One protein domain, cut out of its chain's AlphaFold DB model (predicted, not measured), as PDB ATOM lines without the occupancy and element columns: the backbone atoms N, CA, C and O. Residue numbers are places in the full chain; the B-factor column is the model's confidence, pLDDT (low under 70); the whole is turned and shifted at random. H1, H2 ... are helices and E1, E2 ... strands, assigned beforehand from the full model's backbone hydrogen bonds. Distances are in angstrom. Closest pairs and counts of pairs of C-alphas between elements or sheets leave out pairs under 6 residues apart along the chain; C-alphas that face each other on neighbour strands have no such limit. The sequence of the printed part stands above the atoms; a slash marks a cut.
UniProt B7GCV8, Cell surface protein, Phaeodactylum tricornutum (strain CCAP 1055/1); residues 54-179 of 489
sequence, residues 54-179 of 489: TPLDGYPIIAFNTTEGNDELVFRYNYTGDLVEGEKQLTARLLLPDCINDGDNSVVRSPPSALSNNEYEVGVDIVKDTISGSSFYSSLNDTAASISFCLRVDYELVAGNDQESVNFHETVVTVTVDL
ATOM      1  N   THR A  54     261.070 203.541 248.996       83.12
ATOM      2  CA  THR A  54     260.619 204.535 248.022       83.12
ATOM      3  C   THR A  54     259.656 203.890 247.032       83.12
ATOM      4  O   THR A  54     259.936 202.793 246.549       83.12
ATOM      5  N   PRO A  55     258.509 204.517 246.727       79.19
ATOM      6  CA  PRO A  55     257.613 204.017 245.696       79.19
ATOM      7  C   PRO A  55     258.317 204.073 244.339       79.19
ATOM      8  O   PRO A  55     259.066 205.009 244.052       79.19
ATOM      9  N   LEU A  56     258.084 203.064 243.507       81.94
ATOM     10  CA  LEU A  56     258.652 203.004 242.169       81.94
ATOM     11  C   LEU A  56     257.831 203.872 241.205       81.94
ATOM     12  O   LEU A  56     256.601 203.790 241.169       81.94
ATOM     13  N   ASP A  57     258.513 204.671 240.386       78.62
ATOM     14  CA  ASP A  57     257.863 205.495 239.366       78.62
ATOM     15  C   ASP A  57     257.010 204.641 238.412       78.62
ATOM     16  O   ASP A  57     257.435 203.588 237.930       78.62
ATOM     17  N   GLY A  58     255.803 205.124 238.108       66.75
ATOM     18  CA  GLY A  58     254.838 204.415 237.261       66.75
ATOM     19  C   GLY A  58     253.910 203.452 238.008       66.75
ATOM     20  O   GLY A  58     253.085 202.815 237.358       66.75
ATOM     21  N   TYR A  59     254.010 203.374 239.339       75.06
ATOM     22  CA  TYR A  59     253.101 202.622 240.206       75.06
ATOM     23  C   TYR A  59     252.257 203.563 241.100       75.06
ATOM     24  O   TYR A  59     252.709 204.667 241.416       75.06
ATOM     25  N   PRO A  60     251.042 203.154 241.525       76.50
ATOM     26  CA  PRO A  60     250.409 201.871 241.227       76.50
ATOM     27  C   PRO A  60     249.963 201.732 239.768       76.50
ATOM     28  O   PRO A  60     249.584 202.709 239.122       76.50
ATOM     29  N   ILE A  61     249.988 200.498 239.270       73.56
ATOM     30  CA  ILE A  61     249.342 200.118 238.010       73.56
ATOM     31  C   ILE A  61     247.954 199.586 238.351       73.56
ATOM     32  O   ILE A  61     247.802 198.834 239.310       73.56
ATOM     33  N   ILE A  62     246.958 199.981 237.561       70.31
ATOM     34  CA  ILE A  62     245.560 199.589 237.734       70.31
ATOM     35  C   ILE A  62     245.148 198.726 236.535       70.31
ATOM     36  O   ILE A  62     245.237 199.181 235.393       70.31
ATOM     37  N   ALA A  63     244.703 197.494 236.784       68.25
ATOM     38  CA  ALA A  63     244.426 196.479 235.770       68.25
ATOM     39  C   ALA A  63     243.150 195.661 236.073       68.25
ATOM     40  O   ALA A  63     243.194 194.451 236.257       68.25
ATOM     41  N   PHE A  64     241.979 196.305 236.036       62.56
ATOM     42  CA  PHE A  64     240.673 195.662 236.287       62.56
ATOM     43  C   PHE A  64     240.196 194.649 235.220       62.56
ATOM     44  O   PHE A  64     239.168 193.999 235.412       62.56
ATOM     45  N   ASN A  65     240.903 194.531 234.090       53.12
ATOM     46  CA  ASN A  65     240.472 193.780 232.900       53.12
ATOM     47  C   ASN A  65     241.252 192.468 232.680       53.12
ATOM     48  O   ASN A  65     241.419 192.021 231.546       53.12
ATOM     49  N   THR A  66     241.806 191.860 233.731       49.06
ATOM     50  CA  THR A  66     242.474 190.560 233.570       49.06
ATOM     51  C   THR A  66     241.521 189.438 233.967       49.06
ATOM     52  O   THR A  66     241.055 189.355 235.096       49.06
ATOM     53  N   THR A  67     241.207 188.562 233.015       46.12
ATOM     54  CA  THR A  67     240.360 187.367 233.192       46.12
ATOM     55  C   THR A  67     241.014 186.283 234.058       46.12
ATOM     56  O   THR A  67     240.473 185.189 234.197       46.12
ATOM     57  N   GLU A  68     242.187 186.560 234.625       50.38
ATOM     58  CA  GLU A  68     243.070 185.587 235.260       50.38
ATOM     59  C   GLU A  68     243.354 185.939 236.726       50.38
ATOM     60  O   GLU A  68     244.497 185.857 237.136       50.38
ATOM     61  N   GLY A  69     242.354 186.346 237.519       50.97
ATOM     62  CA  GLY A  69     242.472 186.427 238.989       50.97
ATOM     63  C   GLY A  69     243.737 187.117 239.522       50.97
ATOM     64  O   GLY A  69     244.288 186.670 240.525       50.97
ATOM     65  N   ASN A  70     244.231 188.134 238.809       59.84
ATOM     66  CA  ASN A  70     245.402 188.906 239.203       59.84
ATOM     67  C   ASN A  70     244.948 190.158 239.945       59.84
ATOM     68  O   ASN A  70     243.879 190.696 239.659       59.84
ATOM     69  N   ASP A  71     245.818 190.645 240.817       71.31
ATOM     70  CA  ASP A  71     245.653 191.881 241.574       71.31
ATOM     71  C   ASP A  71     245.214 193.052 240.675       71.31
ATOM     72  O   ASP A  71     245.923 193.419 239.731       71.31
ATOM     73  N   GLU A  72     244.061 193.675 240.955       75.38
ATOM     74  CA  GLU A  72     243.595 194.818 240.160       75.38
ATOM     75  C   GLU A  72     244.432 196.071 240.377       75.38
ATOM     76  O   GLU A  72     244.480 196.928 239.491       75.38
ATOM     77  N   LEU A  73     245.098 196.196 241.525       79.62
ATOM     78  CA  LEU A  73     246.114 197.214 241.734       79.62
ATOM     79  C   LEU A  73     247.425 196.574 242.160       79.62
ATOM     80  O   LEU A  73     247.474 195.798 243.106       79.62
ATOM     81  N   VAL A  74     248.506 196.973 241.503       83.56
ATOM     82  CA  VAL A  74     249.859 196.552 241.863       83.56
ATOM     83  C   VAL A  74     250.646 197.780 242.270       83.56
ATOM     84  O   VAL A  74     250.698 198.760 241.528       83.56
ATOM     85  N   PHE A  75     251.279 197.722 243.435       85.75
ATOM     86  CA  PHE A  75     252.203 198.725 243.949       85.75
ATOM     87  C   PHE A  75     253.602 198.132 243.981       85.75
ATOM     88  O   PHE A  75     253.777 196.960 244.315       85.75
ATOM     89  N   ARG A  76     254.609 198.949 243.677       86.75
ATOM     90  CA  ARG A  76     256.009 198.553 243.801       86.75
ATOM     91  C   ARG A  76     256.809 199.590 244.552       86.75
ATOM     92  O   ARG A  76     256.597 200.790 244.388       86.75
ATOM     93  N   TYR A  77     257.755 199.095 245.333       86.69
ATOM     94  CA  TYR A  77     258.660 199.888 246.141       86.69
ATOM     95  C   TYR A  77     260.085 199.381 245.963       86.69
ATOM     96  O   TYR A  77     260.307 198.174 245.921       86.69
ATOM     97  N   ASN A  78     261.046 200.296 245.915       91.69
ATOM     98  CA  ASN A  78     262.447 199.978 246.147       91.69
ATOM     99  C   ASN A  78     262.735 200.142 247.634       91.69
ATOM    100  O   ASN A  78     262.368 201.164 248.220       91.69
ATOM    101  N   TYR A  79     263.419 199.175 248.231       91.50
ATOM    102  CA  TYR A  79     263.872 199.255 249.613       91.50
ATOM    103  C   TYR A  79     265.381 199.072 249.710       91.50
ATOM    104  O   TYR A  79     265.994 198.386 248.902       91.50
ATOM    105  N   THR A  80     266.003 199.654 250.719       90.38
ATOM    106  CA  THR A  80     267.438 199.491 250.955       90.38
ATOM    107  C   THR A  80     267.722 198.557 252.130       90.38
ATOM    108  O   THR A  80     266.818 198.206 252.891       90.38
ATOM    109  N   GLY A  81     268.976 198.117 252.251       87.50
ATOM    110  CA  GLY A  81     269.405 197.150 253.262       87.50
ATOM    111  C   GLY A  81     269.035 195.695 252.950       87.50
ATOM    112  O   GLY A  81     268.434 195.386 251.916       87.50
ATOM    113  N   ASP A  82     269.418 194.806 253.865       87.44
ATOM    114  CA  ASP A  82     269.168 193.367 253.773       87.44
ATOM    115  C   ASP A  82     267.974 192.983 254.658       87.44
ATOM    116  O   ASP A  82     267.990 193.197 255.873       87.44
ATOM    117  N   LEU A  83     266.930 192.395 254.064       88.12
ATOM    118  CA  LEU A  83     265.836 191.815 254.843       88.12
ATOM    119  C   LEU A  83     266.331 190.557 255.559       88.12
ATOM    120  O   LEU A  83     266.944 189.676 254.951       88.12
ATOM    121  N   VAL A  84     266.028 190.462 256.848       85.62
ATOM    122  CA  VAL A  84     266.368 189.315 257.689       85.62
ATOM    123  C   VAL A  84     265.069 188.765 258.244       85.62
ATOM    124  O   VAL A  84     264.386 189.426 259.026       85.62
ATOM    125  N   GLU A  85     264.709 187.554 257.821       81.88
ATOM    126  CA  GLU A  85     263.478 186.897 258.253       81.88
ATOM    127  C   GLU A  85     263.395 186.853 259.789       81.88
ATOM    128  O   GLU A  85     264.293 186.341 260.459       81.88
ATOM    129  N   GLY A  86     262.318 187.415 260.344       80.56
ATOM    130  CA  GLY A  86     262.088 187.476 261.788       80.56
ATOM    131  C   GLY A  86     262.822 188.595 262.539       80.56
ATOM    132  O   GLY A  86     262.651 188.682 263.752       80.56
ATOM    133  N   GLU A  87     263.587 189.453 261.855       86.00
ATOM    134  CA  GLU A  87     264.262 190.612 262.464       86.00
ATOM    135  C   GLU A  87     264.027 191.917 261.695       86.00
ATOM    136  O   GLU A  87     263.715 192.936 262.301       86.00
ATOM    137  N   LYS A  88     264.155 191.914 260.368       88.50
ATOM    138  CA  LYS A  88     264.007 193.097 259.514       88.50
ATOM    139  C   LYS A  88     263.141 192.741 258.315       88.50
ATOM    140  O   LYS A  88     263.572 191.985 257.445       88.50
ATOM    141  N   GLN A  89     261.923 193.270 258.281       89.88
ATOM    142  CA  GLN A  89     260.926 192.888 257.284       89.88
ATOM    143  C   GLN A  89     260.123 194.079 256.770       89.88
ATOM    144  O   GLN A  89     260.082 195.142 257.387       89.88
ATOM    145  N   LEU A  90     259.476 193.864 255.628       90.06
ATOM    146  CA  LEU A  90     258.496 194.774 255.057       90.06
ATOM    147  C   LEU A  90     257.109 194.186 255.261       90.06
ATOM    148  O   LEU A  90     256.891 193.011 254.963       90.06
ATOM    149  N   THR A  91     256.180 195.015 255.718       88.69
ATOM    150  CA  THR A  91     254.781 194.627 255.883       88.69
ATOM    151  C   THR A  91     253.898 195.642 255.184       88.69
ATOM    152  O   THR A  91     254.122 196.846 255.276       88.69
ATOM    153  N   ALA A  92     252.887 195.161 254.466       88.50
ATOM    154  CA  ALA A  92     251.867 196.005 253.859       88.50
ATOM    155  C   ALA A  92     250.557 195.906 254.646       88.50
ATOM    156  O   ALA A  92     250.160 194.820 255.074       88.50
ATOM    157  N   ARG A  93     249.880 197.041 254.822       86.56
ATOM    158  CA  ARG A  93     248.588 197.153 255.501       86.56
ATOM    159  C   ARG A  93     247.643 198.030 254.700       86.56
ATOM    160  O   ARG A  93     248.049 199.048 254.138       86.56
ATOM    161  N   LEU A  94     246.375 197.638 254.689       87.25
ATOM    162  CA  LEU A  94     245.310 198.403 254.066       87.25
ATOM    163  C   LEU A  94     244.520 199.146 255.144       87.25
ATOM    164  O   LEU A  94     243.919 198.546 256.036       87.25
ATOM    165  N   LEU A  95     244.540 200.466 255.065       86.81
ATOM    166  CA  LEU A  95     243.881 201.367 255.997       86.81
ATOM    167  C   LEU A  95     242.728 202.079 255.293       86.81
ATOM    168  O   LEU A  95     242.669 202.154 254.061       86.81
ATOM    169  N   LEU A  96     241.818 202.647 256.077       86.25
ATOM    170  CA  LEU A  96     240.838 203.598 255.565       86.25
ATOM    171  C   LEU A  96     241.545 204.791 254.889       86.25
ATOM    172  O   LEU A  96     242.737 205.019 255.115       86.25
ATOM    173  N   PRO A  97     240.835 205.602 254.079       80.56
ATOM    174  CA  PRO A  97     241.424 206.760 253.393       80.56
ATOM    175  C   PRO A  97     242.109 207.794 254.301       80.56
ATOM    176  O   PRO A  97     242.787 208.687 253.801       80.56
ATOM    177  N   ASP A  98     241.916 207.705 255.619       80.94
ATOM    178  CA  ASP A  98     242.577 208.548 256.611       80.94
ATOM    179  C   ASP A  98     243.993 208.082 256.996       80.94
ATOM    180  O   ASP A  98     244.667 208.801 257.732       80.94
ATOM    181  N   CYS A  99     244.442 206.919 256.505       82.31
ATOM    182  CA  CYS A  99     245.723 206.279 256.833       82.31
ATOM    183  C   CYS A  99     245.947 206.049 258.340       82.31
ATOM    184  O   CYS A  99     247.083 205.922 258.792       82.31
ATOM    185  N   ILE A 100     244.879 206.007 259.141       83.38
ATOM    186  CA  ILE A 100     244.964 205.852 260.600       83.38
ATOM    187  C   ILE A 100     244.209 204.611 261.045       83.38
ATOM    188  O   ILE A 100     244.716 203.834 261.853       83.38
ATOM    189  N   ASN A 101     242.982 204.451 260.560       87.12
ATOM    190  CA  ASN A 101     242.110 203.374 260.994       87.12
ATOM    191  C   ASN A 101     242.268 202.165 260.075       87.12
ATOM    192  O   ASN A 101     242.280 202.307 258.851       87.12
ATOM    193  N   ASP A 102     242.337 200.974 260.663       85.38
ATOM    194  CA  ASP A 102     242.329 199.732 259.897       85.38
ATOM    195  C   ASP A 102     241.017 199.604 259.115       85.38
ATOM    196  O   ASP A 102     239.926 199.874 259.633       85.38
ATOM    197  N   GLY A 103     241.128 199.205 257.851       78.44
ATOM    198  CA  GLY A 103     239.969 198.891 257.032       78.44
ATOM    199  C   GLY A 103     239.591 197.411 257.091       78.44
ATOM    200  O   GLY A 103     240.205 196.608 257.797       78.44
ATOM    201  N   ASP A 104     238.547 197.033 256.352       77.81
ATOM    202  CA  ASP A 104     238.130 195.634 256.278       77.81
ATOM    203  C   ASP A 104     239.078 194.822 255.381       77.81
ATOM    204  O   ASP A 104     238.882 194.687 254.175       77.81
ATOM    205  N   ASN A 105     240.107 194.236 255.994       67.06
ATOM    206  CA  ASN A 105     241.112 193.414 255.317       67.06
ATOM    207  C   ASN A 105     240.554 192.124 254.679       67.06
ATOM    208  O   ASN A 105     241.343 191.306 254.203       67.06
ATOM    209  N   SER A 106     239.247 191.841 254.728       64.88
ATOM    210  CA  SER A 106     238.649 190.663 254.075       64.88
ATOM    211  C   SER A 106     238.293 190.886 252.603       64.88
ATOM    212  O   SER A 106     238.224 189.918 251.852       64.88
ATOM    213  N   VAL A 107     238.128 192.144 252.195       61.00
ATOM    214  CA  VAL A 107     237.557 192.528 250.895       61.00
ATOM    215  C   VAL A 107     238.631 192.843 249.852       61.00
ATOM    216  O   VAL A 107     238.344 192.882 248.656       61.00
ATOM    217  N   VAL A 108     239.872 193.059 250.299       62.06
ATOM    218  CA  VAL A 108     240.963 193.488 249.432       62.06
ATOM    219  C   VAL A 108     242.253 192.725 249.730       62.06
ATOM    220  O   VAL A 108     242.776 192.869 250.840       62.06
ATOM    221  N   ARG A 109     242.763 191.885 248.810       65.38
ATOM    222  CA  ARG A 109     243.910 191.000 249.118       65.38
ATOM    223  C   ARG A 109     244.788 190.569 247.944       65.38
ATOM    224  O   ARG A 109     244.413 189.697 247.181       65.38
ATOM    225  N   SER A 110     246.061 190.934 248.017       59.78
ATOM    226  CA  SER A 110     247.135 189.991 247.688       59.78
ATOM    227  C   SER A 110     248.141 189.954 248.845       59.78
ATOM    228  O   SER A 110     248.309 190.963 249.542       59.78
ATOM    229  N   PRO A 111     248.803 188.817 249.108       62.19
ATOM    230  CA  PRO A 111     249.930 188.799 250.021       62.19
ATOM    231  C   PRO A 111     251.100 189.579 249.400       62.19
ATOM    232  O   PRO A 111     251.478 189.311 248.255       62.19
ATOM    233  N   PRO A 112     251.718 190.511 250.140       65.69
ATOM    234  CA  PRO A 112     252.876 191.208 249.623       65.69
ATOM    235  C   PRO A 112     254.026 190.232 249.373       65.69
ATOM    236  O   PRO A 112     254.230 189.272 250.120       65.69
ATOM    237  N   SER A 113     254.792 190.501 248.324       72.12
ATOM    238  CA  SER A 113     255.879 189.642 247.881       72.12
ATOM    239  C   SER A 113     257.158 190.457 247.737       72.12
ATOM    240  O   SER A 113     257.241 191.392 246.941       72.12
ATOM    241  N   ALA A 114     258.186 190.086 248.502       68.88
ATOM    242  CA  ALA A 114     259.535 190.578 248.254       68.88
ATOM    243  C   ALA A 114     260.052 189.965 246.946       68.88
ATOM    244  O   ALA A 114     260.113 188.742 246.795       68.88
ATOM    245  N   LEU A 115     260.413 190.821 245.994       69.94
ATOM    246  CA  LEU A 115     260.979 190.436 244.710       69.94
ATOM    247  C   LEU A 115     262.515 190.473 244.779       69.94
ATOM    248  O   LEU A 115     263.124 191.057 245.678       69.94
ATOM    249  N   SER A 116     263.179 189.825 243.819       71.62
ATOM    250  CA  SER A 116     264.636 189.939 243.677       71.62
ATOM    251  C   SER A 116     265.044 191.385 243.361       71.62
ATOM    252  O   SER A 116     264.341 192.040 242.601       71.62
ATOM    253  N   ASN A 117     266.227 191.814 243.821       79.25
ATOM    254  CA  ASN A 117     266.817 193.150 243.597       79.25
ATOM    255  C   ASN A 117     266.220 194.286 244.435       79.25
ATOM    256  O   ASN A 117     266.041 195.380 243.908       79.25
ATOM    257  N   ASN A 118     265.974 194.070 245.732       88.88
ATOM    258  CA  ASN A 118     265.572 195.168 246.618       88.88
ATOM    259  C   ASN A 118     264.226 195.810 246.216       88.88
ATOM    260  O   ASN A 118     263.965 196.978 246.500       88.88
ATOM    261  N   GLU A 119     263.365 195.025 245.566       90.75
ATOM    262  CA  GLU A 119     262.025 195.419 245.145       90.75
ATOM    263  C   GLU A 119     260.978 194.710 246.010       90.75
ATOM    264  O   GLU A 119     261.112 193.534 246.356       90.75
ATOM    265  N   TYR A 120     259.916 195.421 246.356       89.31
ATOM    266  CA  TYR A 120     258.790 194.908 247.122       89.31
ATOM    267  C   TYR A 120     257.499 195.213 246.378       89.31
ATOM    268  O   TYR A 120     257.234 196.366 246.035       89.31
ATOM    269  N   GLU A 121     256.720 194.173 246.105       89.62
ATOM    270  CA  GLU A 121     255.463 194.265 245.377       89.62
ATOM    271  C   GLU A 121     254.294 193.991 246.315       89.62
ATOM    272  O   GLU A 121     254.305 193.041 247.101       89.62
ATOM    273  N   VAL A 122     253.279 194.842 246.225       85.81
ATOM    274  CA  VAL A 122     252.017 194.666 246.931       85.81
ATOM    275  C   VAL A 122     250.911 194.692 245.900       85.81
ATOM    276  O   VAL A 122     250.618 195.740 245.325       85.81
ATOM    277  N   GLY A 123     250.298 193.544 245.668       85.06
ATOM    278  CA  GLY A 123     249.047 193.469 244.943       85.06
ATOM    279  C   GLY A 123     247.854 193.725 245.861       85.06
ATOM    280  O   GLY A 123     247.876 193.445 247.065       85.06
ATOM    281  N   VAL A 124     246.802 194.266 245.291       82.31
ATOM    282  CA  VAL A 124     245.564 194.631 245.954       82.31
ATOM    283  C   VAL A 124     244.455 194.153 245.023       82.31
ATOM    284  O   VAL A 124     244.137 194.816 244.037       82.31
ATOM    285  N   ASP A 125     243.923 192.973 245.331       83.12
ATOM    286  CA  ASP A 125     242.732 192.403 244.688       83.12
ATOM    287  C   ASP A 125     241.488 193.105 245.234       83.12
ATOM    288  O   ASP A 125     241.391 193.245 246.446       83.12
ATOM    289  N   ILE A 126     240.551 193.554 244.407       80.50
ATOM    290  CA  ILE A 126     239.274 194.122 244.843       80.50
ATOM    291  C   ILE A 126     238.187 193.072 244.638       80.50
ATOM    292  O   ILE A 126     237.667 192.886 243.537       80.50
ATOM    293  N   VAL A 127     237.730 192.465 245.739       80.06
ATOM    294  CA  VAL A 127     236.682 191.439 245.691       80.06
ATOM    295  C   VAL A 127     235.319 192.086 245.435       80.06
ATOM    296  O   VAL A 127     234.585 192.467 246.355       80.06
ATOM    297  N   LYS A 128     234.970 192.173 244.149       75.94
ATOM    298  CA  LYS A 128     233.758 192.807 243.601       75.94
ATOM    299  C   LYS A 128     232.455 192.349 244.276       75.94
ATOM    300  O   LYS A 128     231.565 193.166 244.478       75.94
ATOM    301  N   ASP A 129     232.371 191.089 244.709       75.69
ATOM    302  CA  ASP A 129     231.185 190.532 245.386       75.69
ATOM    303  C   ASP A 129     230.878 191.190 246.736       75.69
ATOM    304  O   ASP A 129     229.726 191.241 247.169       75.69
ATOM    305  N   THR A 130     231.917 191.652 247.432       81.25
ATOM    306  CA  THR A 130     231.824 192.121 248.824       81.25
ATOM    307  C   THR A 130     232.192 193.590 248.989       81.25
ATOM    308  O   THR A 130     231.907 194.175 250.036       81.25
ATOM    309  N   ILE A 131     232.767 194.217 247.952       84.75
ATOM    310  CA  ILE A 131     233.269 195.591 248.026       84.75
ATOM    311  C   ILE A 131     232.188 196.597 248.407       84.75
ATOM    312  O   ILE A 131     232.448 197.462 249.241       84.75
ATOM    313  N   SER A 132     230.967 196.431 247.898       85.56
ATOM    314  CA  SER A 132     229.832 197.318 248.178       85.56
ATOM    315  C   SER A 132     229.405 197.330 249.651       85.56
ATOM    316  O   SER A 132     228.827 198.314 250.111       85.56
ATOM    317  N   GLY A 133     229.713 196.273 250.409       84.75
ATOM    318  CA  GLY A 133     229.463 196.185 251.851       84.75
ATOM    319  C   GLY A 133     230.621 196.672 252.730       84.75
ATOM    320  O   GLY A 133     230.483 196.686 253.953       84.75
ATOM    321  N   SER A 134     231.758 197.042 252.135       87.88
ATOM    322  CA  SER A 134     232.981 197.395 252.861       87.88
ATOM    323  C   SER A 134     233.046 198.872 253.256       87.88
ATOM    324  O   SER A 134     232.369 199.728 252.690       87.88
ATOM    325  N   SER A 135     233.941 199.194 254.192       90.00
ATOM    326  CA  SER A 135     234.260 200.576 254.573       90.00
ATOM    327  C   SER A 135     235.092 201.341 253.535       90.00
ATOM    328  O   SER A 135     235.262 202.551 253.673       90.00
ATOM    329  N   PHE A 136     235.597 200.660 252.501       86.81
ATOM    330  CA  PHE A 136     236.339 201.278 251.400       86.81
ATOM    331  C   PHE A 136     235.427 201.796 250.288       86.81
ATOM    332  O   PHE A 136     235.871 202.585 249.458       86.81
ATOM    333  N   TYR A 137     234.167 201.361 250.251       89.06
ATOM    334  CA  TYR A 137     233.216 201.724 249.209       89.06
ATOM    335  C   TYR A 137     232.333 202.904 249.621       89.06
ATOM    336  O   TYR A 137     231.783 202.955 250.720       89.06
ATOM    337  N   SER A 138     232.132 203.832 248.690       86.12
ATOM    338  CA  SER A 138     231.126 204.884 248.778       86.12
ATOM    339  C   SER A 138     230.398 205.015 247.448       86.12
ATOM    340  O   SER A 138     231.019 205.282 246.421       86.12
ATOM    341  N   SER A 139     229.067 204.938 247.465       83.56
ATOM    342  CA  SER A 139     228.263 205.442 246.347       83.56
ATOM    343  C   SER A 139     228.440 206.963 246.263       83.56
ATOM    344  O   SER A 139     228.356 207.659 247.280       83.56
ATOM    345  N   LEU A 140     228.751 207.480 245.072       77.12
ATOM    346  CA  LEU A 140     228.826 208.923 244.818       77.12
ATOM    347  C   LEU A 140     227.467 209.445 244.348       77.12
ATOM    348  O   LEU A 140     227.025 210.517 244.761       77.12
ATOM    349  N   ASN A 141     226.828 208.685 243.461       81.81
ATOM    350  CA  ASN A 141     225.479 208.878 242.951       81.81
ATOM    351  C   ASN A 141     224.973 207.544 242.368       81.81
ATOM    352  O   ASN A 141     225.656 206.526 242.472       81.81
ATOM    353  N   ASP A 142     223.798 207.561 241.739       73.56
ATOM    354  CA  ASP A 142     223.181 206.359 241.164       73.56
ATOM    355  C   ASP A 142     224.039 205.735 240.047       73.56
ATOM    356  O   ASP A 142     224.020 204.529 239.859       73.56
ATOM    357  N   THR A 143     224.829 206.543 239.333       74.81
ATOM    358  CA  THR A 143     225.629 206.145 238.157       74.81
ATOM    359  C   THR A 143     227.124 205.986 238.435       74.81
ATOM    360  O   THR A 143     227.884 205.678 237.525       74.81
ATOM    361  N   ALA A 144     227.587 206.236 239.659       73.19
ATOM    362  CA  ALA A 144     229.011 206.235 239.970       73.19
ATOM    363  C   ALA A 144     229.291 205.864 241.424       73.19
ATOM    364  O   ALA A 144     228.621 206.313 242.361       73.19
ATOM    365  N   ALA A 145     230.375 205.122 241.616       80.25
ATOM    366  CA  ALA A 145     230.889 204.751 242.922       80.25
ATOM    367  C   ALA A 145     232.373 205.093 243.065       80.25
ATOM    368  O   ALA A 145     233.085 205.317 242.089       80.25
ATOM    369  N   SER A 146     232.835 205.142 244.308       80.69
ATOM    370  CA  SER A 146     234.227 205.356 244.680       80.69
ATOM    371  C   SER A 146     234.678 204.235 245.599       80.69
ATOM    372  O   SER A 146     233.998 203.921 246.574       80.69
ATOM    373  N   ILE A 147     235.847 203.672 245.318       83.44
ATOM    374  CA  ILE A 147     236.572 202.778 246.216       83.44
ATOM    375  C   ILE A 147     237.819 203.531 246.662       83.44
ATOM    376  O   ILE A 147     238.659 203.887 245.837       83.44
ATOM    377  N   SER A 148     237.931 203.806 247.956       82.69
ATOM    378  CA  SER A 148     239.025 204.591 248.516       82.69
ATOM    379  C   SER A 148     239.655 203.875 249.699       82.69
ATOM    380  O   SER A 148     238.963 203.438 250.617       82.69
ATOM    381  N   PHE A 149     240.981 203.819 249.715       84.12
ATOM    382  CA  PHE A 149     241.768 203.230 250.797       84.12
ATOM    383  C   PHE A 149     243.156 203.872 250.859       84.12
ATOM    384  O   PHE A 149     243.571 204.594 249.952       84.12
ATOM    385  N   CYS A 150     243.886 203.604 251.936       84.19
ATOM    386  CA  CYS A 150     245.285 203.975 252.079       84.19
ATOM    387  C   CYS A 150     246.136 202.712 252.197       84.19
ATOM    388  O   CYS A 150     245.982 201.943 253.144       84.19
ATOM    389  N   LEU A 151     247.028 202.488 251.234       85.75
ATOM    390  CA  LEU A 151     248.036 201.446 251.355       85.75
ATOM    391  C   LEU A 151     249.218 201.998 252.145       85.75
ATOM    392  O   LEU A 151     249.822 202.996 251.750       85.75
ATOM    393  N   ARG A 152     249.567 201.325 253.236       87.31
ATOM    394  CA  ARG A 152     250.740 201.634 254.045       87.31
ATOM    395  C   ARG A 152     251.729 200.480 253.978       87.31
ATOM    396  O   ARG A 152     251.353 199.339 254.229       87.31
ATOM    397  N   VAL A 153     252.983 200.779 253.666       87.56
ATOM    398  CA  VAL A 153     254.091 199.821 253.734       87.56
ATOM    399  C   VAL A 153     255.042 200.261 254.831       87.56
ATOM    400  O   VAL A 153     255.579 201.365 254.773       87.56
ATOM    401  N   ASP A 154     255.236 199.405 255.825       88.19
ATOM    402  CA  ASP A 154     256.125 199.631 256.956       88.19
ATOM    403  C   ASP A 154     257.417 198.820 256.782       88.19
ATOM    404  O   ASP A 154     257.390 197.638 256.433       88.19
ATOM    405  N   TYR A 155     258.547 199.463 257.061       88.75
ATOM    406  CA  TYR A 155     259.820 198.822 257.358       88.75
ATOM    407  C   TYR A 155     259.872 198.552 258.850       88.75
ATOM    408  O   TYR A 155     259.935 199.490 259.647       88.75
ATOM    409  N   GLU A 156     259.853 197.289 259.241       89.75
ATOM    410  CA  GLU A 156     259.694 196.910 260.636       89.75
ATOM    411  C   GLU A 156     260.917 196.181 261.170       89.75
ATOM    412  O   GLU A 156     261.482 195.294 260.523       89.75
ATOM    413  N   LEU A 157     261.295 196.565 262.388       89.75
ATOM    414  CA  LEU A 157     262.215 195.826 263.227       89.75
ATOM    415  C   LEU A 157     261.392 194.900 264.125       89.75
ATOM    416  O   LEU A 157     260.530 195.349 264.884       89.75
ATOM    417  N   VAL A 158     261.681 193.611 264.049       88.81
ATOM    418  CA  VAL A 158     261.074 192.570 264.868       88.81
ATOM    419  C   VAL A 158     262.087 192.148 265.925       88.81
ATOM    420  O   VAL A 158     263.185 191.687 265.621       88.81
ATOM    421  N   ALA A 159     261.723 192.318 267.191       87.88
ATOM    422  CA  ALA A 159     262.540 191.927 268.331       87.88
ATOM    423  C   ALA A 159     261.719 191.019 269.256       87.88
ATOM    424  O   ALA A 159     261.049 191.461 270.190       87.88
ATOM    425  N   GLY A 160     261.763 189.710 268.998       86.94
ATOM    426  CA  GLY A 160     260.931 188.747 269.716       86.94
ATOM    427  C   GLY A 160     259.465 188.858 269.299       86.94
ATOM    428  O   GLY A 160     259.134 188.509 268.173       86.94
ATOM    429  N   ASN A 161     258.595 189.309 270.208       85.31
ATOM    430  CA  ASN A 161     257.168 189.531 269.922       85.31
ATOM    431  C   ASN A 161     256.838 191.005 269.645       85.31
ATOM    432  O   ASN A 161     255.687 191.319 269.346       85.31
ATOM    433  N   ASP A 162     257.815 191.897 269.808       84.88
ATOM    434  CA  ASP A 162     257.633 193.321 269.575       84.88
ATOM    435  C   ASP A 162     257.980 193.631 268.116       84.88
ATOM    436  O   ASP A 162     259.020 193.205 267.608       84.88
ATOM    437  N   GLN A 163     257.092 194.361 267.449       87.62
ATOM    438  CA  GLN A 163     257.232 194.797 266.064       87.62
ATOM    439  C   GLN A 163     257.130 196.317 266.048       87.62
ATOM    440  O   GLN A 163     256.123 196.883 266.480       87.62
ATOM    441  N   GLU A 164     258.188 196.980 265.595       87.38
ATOM    442  CA  GLU A 164     258.274 198.436 265.568       87.38
ATOM    443  C   GLU A 164     258.528 198.916 264.139       87.38
ATOM    444  O   GLU A 164     259.515 198.540 263.508       87.38
ATOM    445  N   SER A 165     257.631 199.760 263.627       87.06
ATOM    446  CA  SER A 165     257.811 200.433 262.339       87.06
ATOM    447  C   SER A 165     258.927 201.470 262.456       87.06
ATOM    448  O   SER A 165     258.752 202.513 263.087       87.06
ATOM    449  N   VAL A 166     260.048 201.215 261.790       86.94
ATOM    450  CA  VAL A 166     261.218 202.100 261.719       86.94
ATOM    451  C   VAL A 166     261.030 203.179 260.654       86.94
ATOM    452  O   VAL A 166     261.381 204.338 260.872       86.94
ATOM    453  N   ASN A 167     260.456 202.812 259.510       85.44
ATOM    454  CA  ASN A 167     260.131 203.723 258.415       85.44
ATOM    455  C   ASN A 167     258.834 203.265 257.745       85.44
ATOM    456  O   ASN A 167     258.499 202.090 257.831       85.44
ATOM    457  N   PHE A 168     258.097 204.154 257.087       89.06
ATOM    458  CA  PHE A 168     256.891 203.763 256.365       89.06
ATOM    459  C   PHE A 168     256.609 204.683 255.182       89.06
ATOM    460  O   PHE A 168     257.015 205.846 255.160       89.06
ATOM    461  N   HIS A 169     255.863 204.159 254.215       82.94
ATOM    462  CA  HIS A 169     255.319 204.922 253.104       82.94
ATOM    463  C   HIS A 169     253.814 204.685 252.995       82.94
ATOM    464  O   HIS A 169     253.353 203.547 253.031       82.94
ATOM    465  N   GLU A 170     253.050 205.760 252.819       84.56
ATOM    466  CA  GLU A 170     251.594 205.724 252.673       84.56
ATOM    467  C   GLU A 170     251.188 206.189 251.275       84.56
ATOM    468  O   GLU A 170     251.801 207.070 250.671       84.56
ATOM    469  N   THR A 171     250.164 205.562 250.713       78.62
ATOM    470  CA  THR A 171     249.632 205.891 249.393       78.62
ATOM    471  C   THR A 171     248.118 205.809 249.447       78.62
ATOM    472  O   THR A 171     247.542 204.729 249.541       78.62
ATOM    473  N   VAL A 172     247.472 206.973 249.400       77.75
ATOM    474  CA  VAL A 172     246.014 207.065 249.309       77.75
ATOM    475  C   VAL A 172     245.606 206.834 247.864       77.75
ATOM    476  O   VAL A 172     246.073 207.533 246.962       77.75
ATOM    477  N   VAL A 173     244.717 205.873 247.655       78.25
ATOM    478  CA  VAL A 173     244.156 205.550 246.348       78.25
ATOM    479  C   VAL A 173     242.656 205.764 246.379       78.25
ATOM    480  O   VAL A 173     241.973 205.374 247.322       78.25
ATOM    481  N   THR A 174     242.158 206.381 245.313       77.94
ATOM    482  CA  THR A 174     240.733 206.533 245.043       77.94
ATOM    483  C   THR A 174     240.474 206.071 243.621       77.94
ATOM    484  O   THR A 174     240.953 206.686 242.668       77.94
ATOM    485  N   VAL A 175     239.721 204.986 243.490       74.38
ATOM    486  CA  VAL A 175     239.228 204.460 242.222       74.38
ATOM    487  C   VAL A 175     237.784 204.907 242.063       74.38
ATOM    488  O   VAL A 175     236.926 204.526 242.857       74.38
ATOM    489  N   THR A 176     237.506 205.693 241.031       74.00
ATOM    490  CA  THR A 176     236.131 206.020 240.641       74.00
ATOM    491  C   THR A 176     235.664 205.011 239.604       74.00
ATOM    492  O   THR A 176     236.335 204.814 238.594       74.00
ATOM    493  N   VAL A 177     234.515 204.392 239.851       71.88
ATOM    494  CA  VAL A 177     233.884 203.426 238.952       71.88
ATOM    495  C   VAL A 177     232.638 204.059 238.345       71.88
ATOM    496  O   VAL A 177     231.788 204.576 239.073       71.88
ATOM    497  N   ASP A 178     232.539 204.002 237.020       74.31
ATOM    498  CA  ASP A 178     231.302 204.275 236.292       74.31
ATOM    499  C   ASP A 178     230.406 203.031 236.370       74.31
ATOM    500  O   ASP A 178     230.833 201.927 236.032       74.31
ATOM    501  N   LEU A 179     229.192 203.200 236.889       78.88
ATOM    502  CA  LEU A 179     228.199 202.136 237.038       78.88
ATOM    503  C   LEU A 179     227.181 202.151 235.893       78.88
ATOM    504  O   LEU A 179     226.069 201.649 236.040       78.88
TER     505      LEU A 179
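This is residues 54 to 179 of the 489 residues of the protein "Cell surface protein" of Phaeodactylum tricornutum (strain CCAP 1055/1) (UniProt B7GCV8). A long, twisted sheet, built on the hairpin of E6 and E7, is partly covered on one face by a small sheet of E1, E4 and E3, the two making a sandwich that is only partly face to face. E6 and E7 make the longest axis; E2 and E5 lie along one side of E6, and the short H1 and E5 are toward one end of the long axis. The printed part has 126 residues with seven named strands and one named helix, in the order E1 E2 E3 E4 H1 E5 E6 E7. The class is mostly strand; the small sheet runs E1 E4 E3, antiparallel, and the neighbour pairs of the branched larger sheet are antiparallel too. The whole is compact, with a radius of gyration of the C-alphas of 15.5 A, and elongated, spanning 49 by 28 by 22 A.

Start at residues 54 to 55, which pair antiparallel with residues 77 to 78 of E1, residues 73 to 79. E1 is antiparallel to E4, residues 119 to 124, with N 75 and O 122 2.8 A apart. E4 forms a tight hairpin with E3, residues 113 to 115, where N 115 and O 119 are 2.8 A apart. Go to E2, residues 88 to 95: its closest C-alpha pair with E4 is Ala 92 and Val 122, 7.1 A. E2 is antiparallel to E6, residues 144 to 159, with N 93 and O 152 2.8 A apart. After E4 comes H1, residues 128 to 131, too short for an O i to N i+4 pair; its one O i to N i+3 pair is not within hydrogen-bond range. H1 is on neither sheet. E5, residues 137 to 141, E6 and E7, residues 162 to 178, form a meander, each strand the antiparallel neighbour of the one before. Look for N 138 and O 146 at 2.8 A, and N 155 and O 167 at 2.7 A. E2 and E5 lie on one side of E6, E7 on the other side. The sandwich, two sheets face to face, has its strands at 39 degrees.

Find C-alpha 73 at (246.114, 197.214, 241.734), where E1 begins; it is 19.5 A long, and E2 is 22.0 A. From C-alpha 144 at (229.011, 206.235, 239.970), E6 runs 46.2 A. E7 runs 43.8 A to C-alpha 178 at (231.302, 204.275, 236.292) and bends by 77 degrees at residue 166.

The C-alphas farthest apart are those of Asp 142 and Gly 160, 50.5 A. The printed part has no cut. The link from E2 to E3, 17 residues, is long. The mean pLDDT of the printed part is 79.8; residue 58 and residues 63 to 70, 105 to 112 and 114 to 115 are under 70.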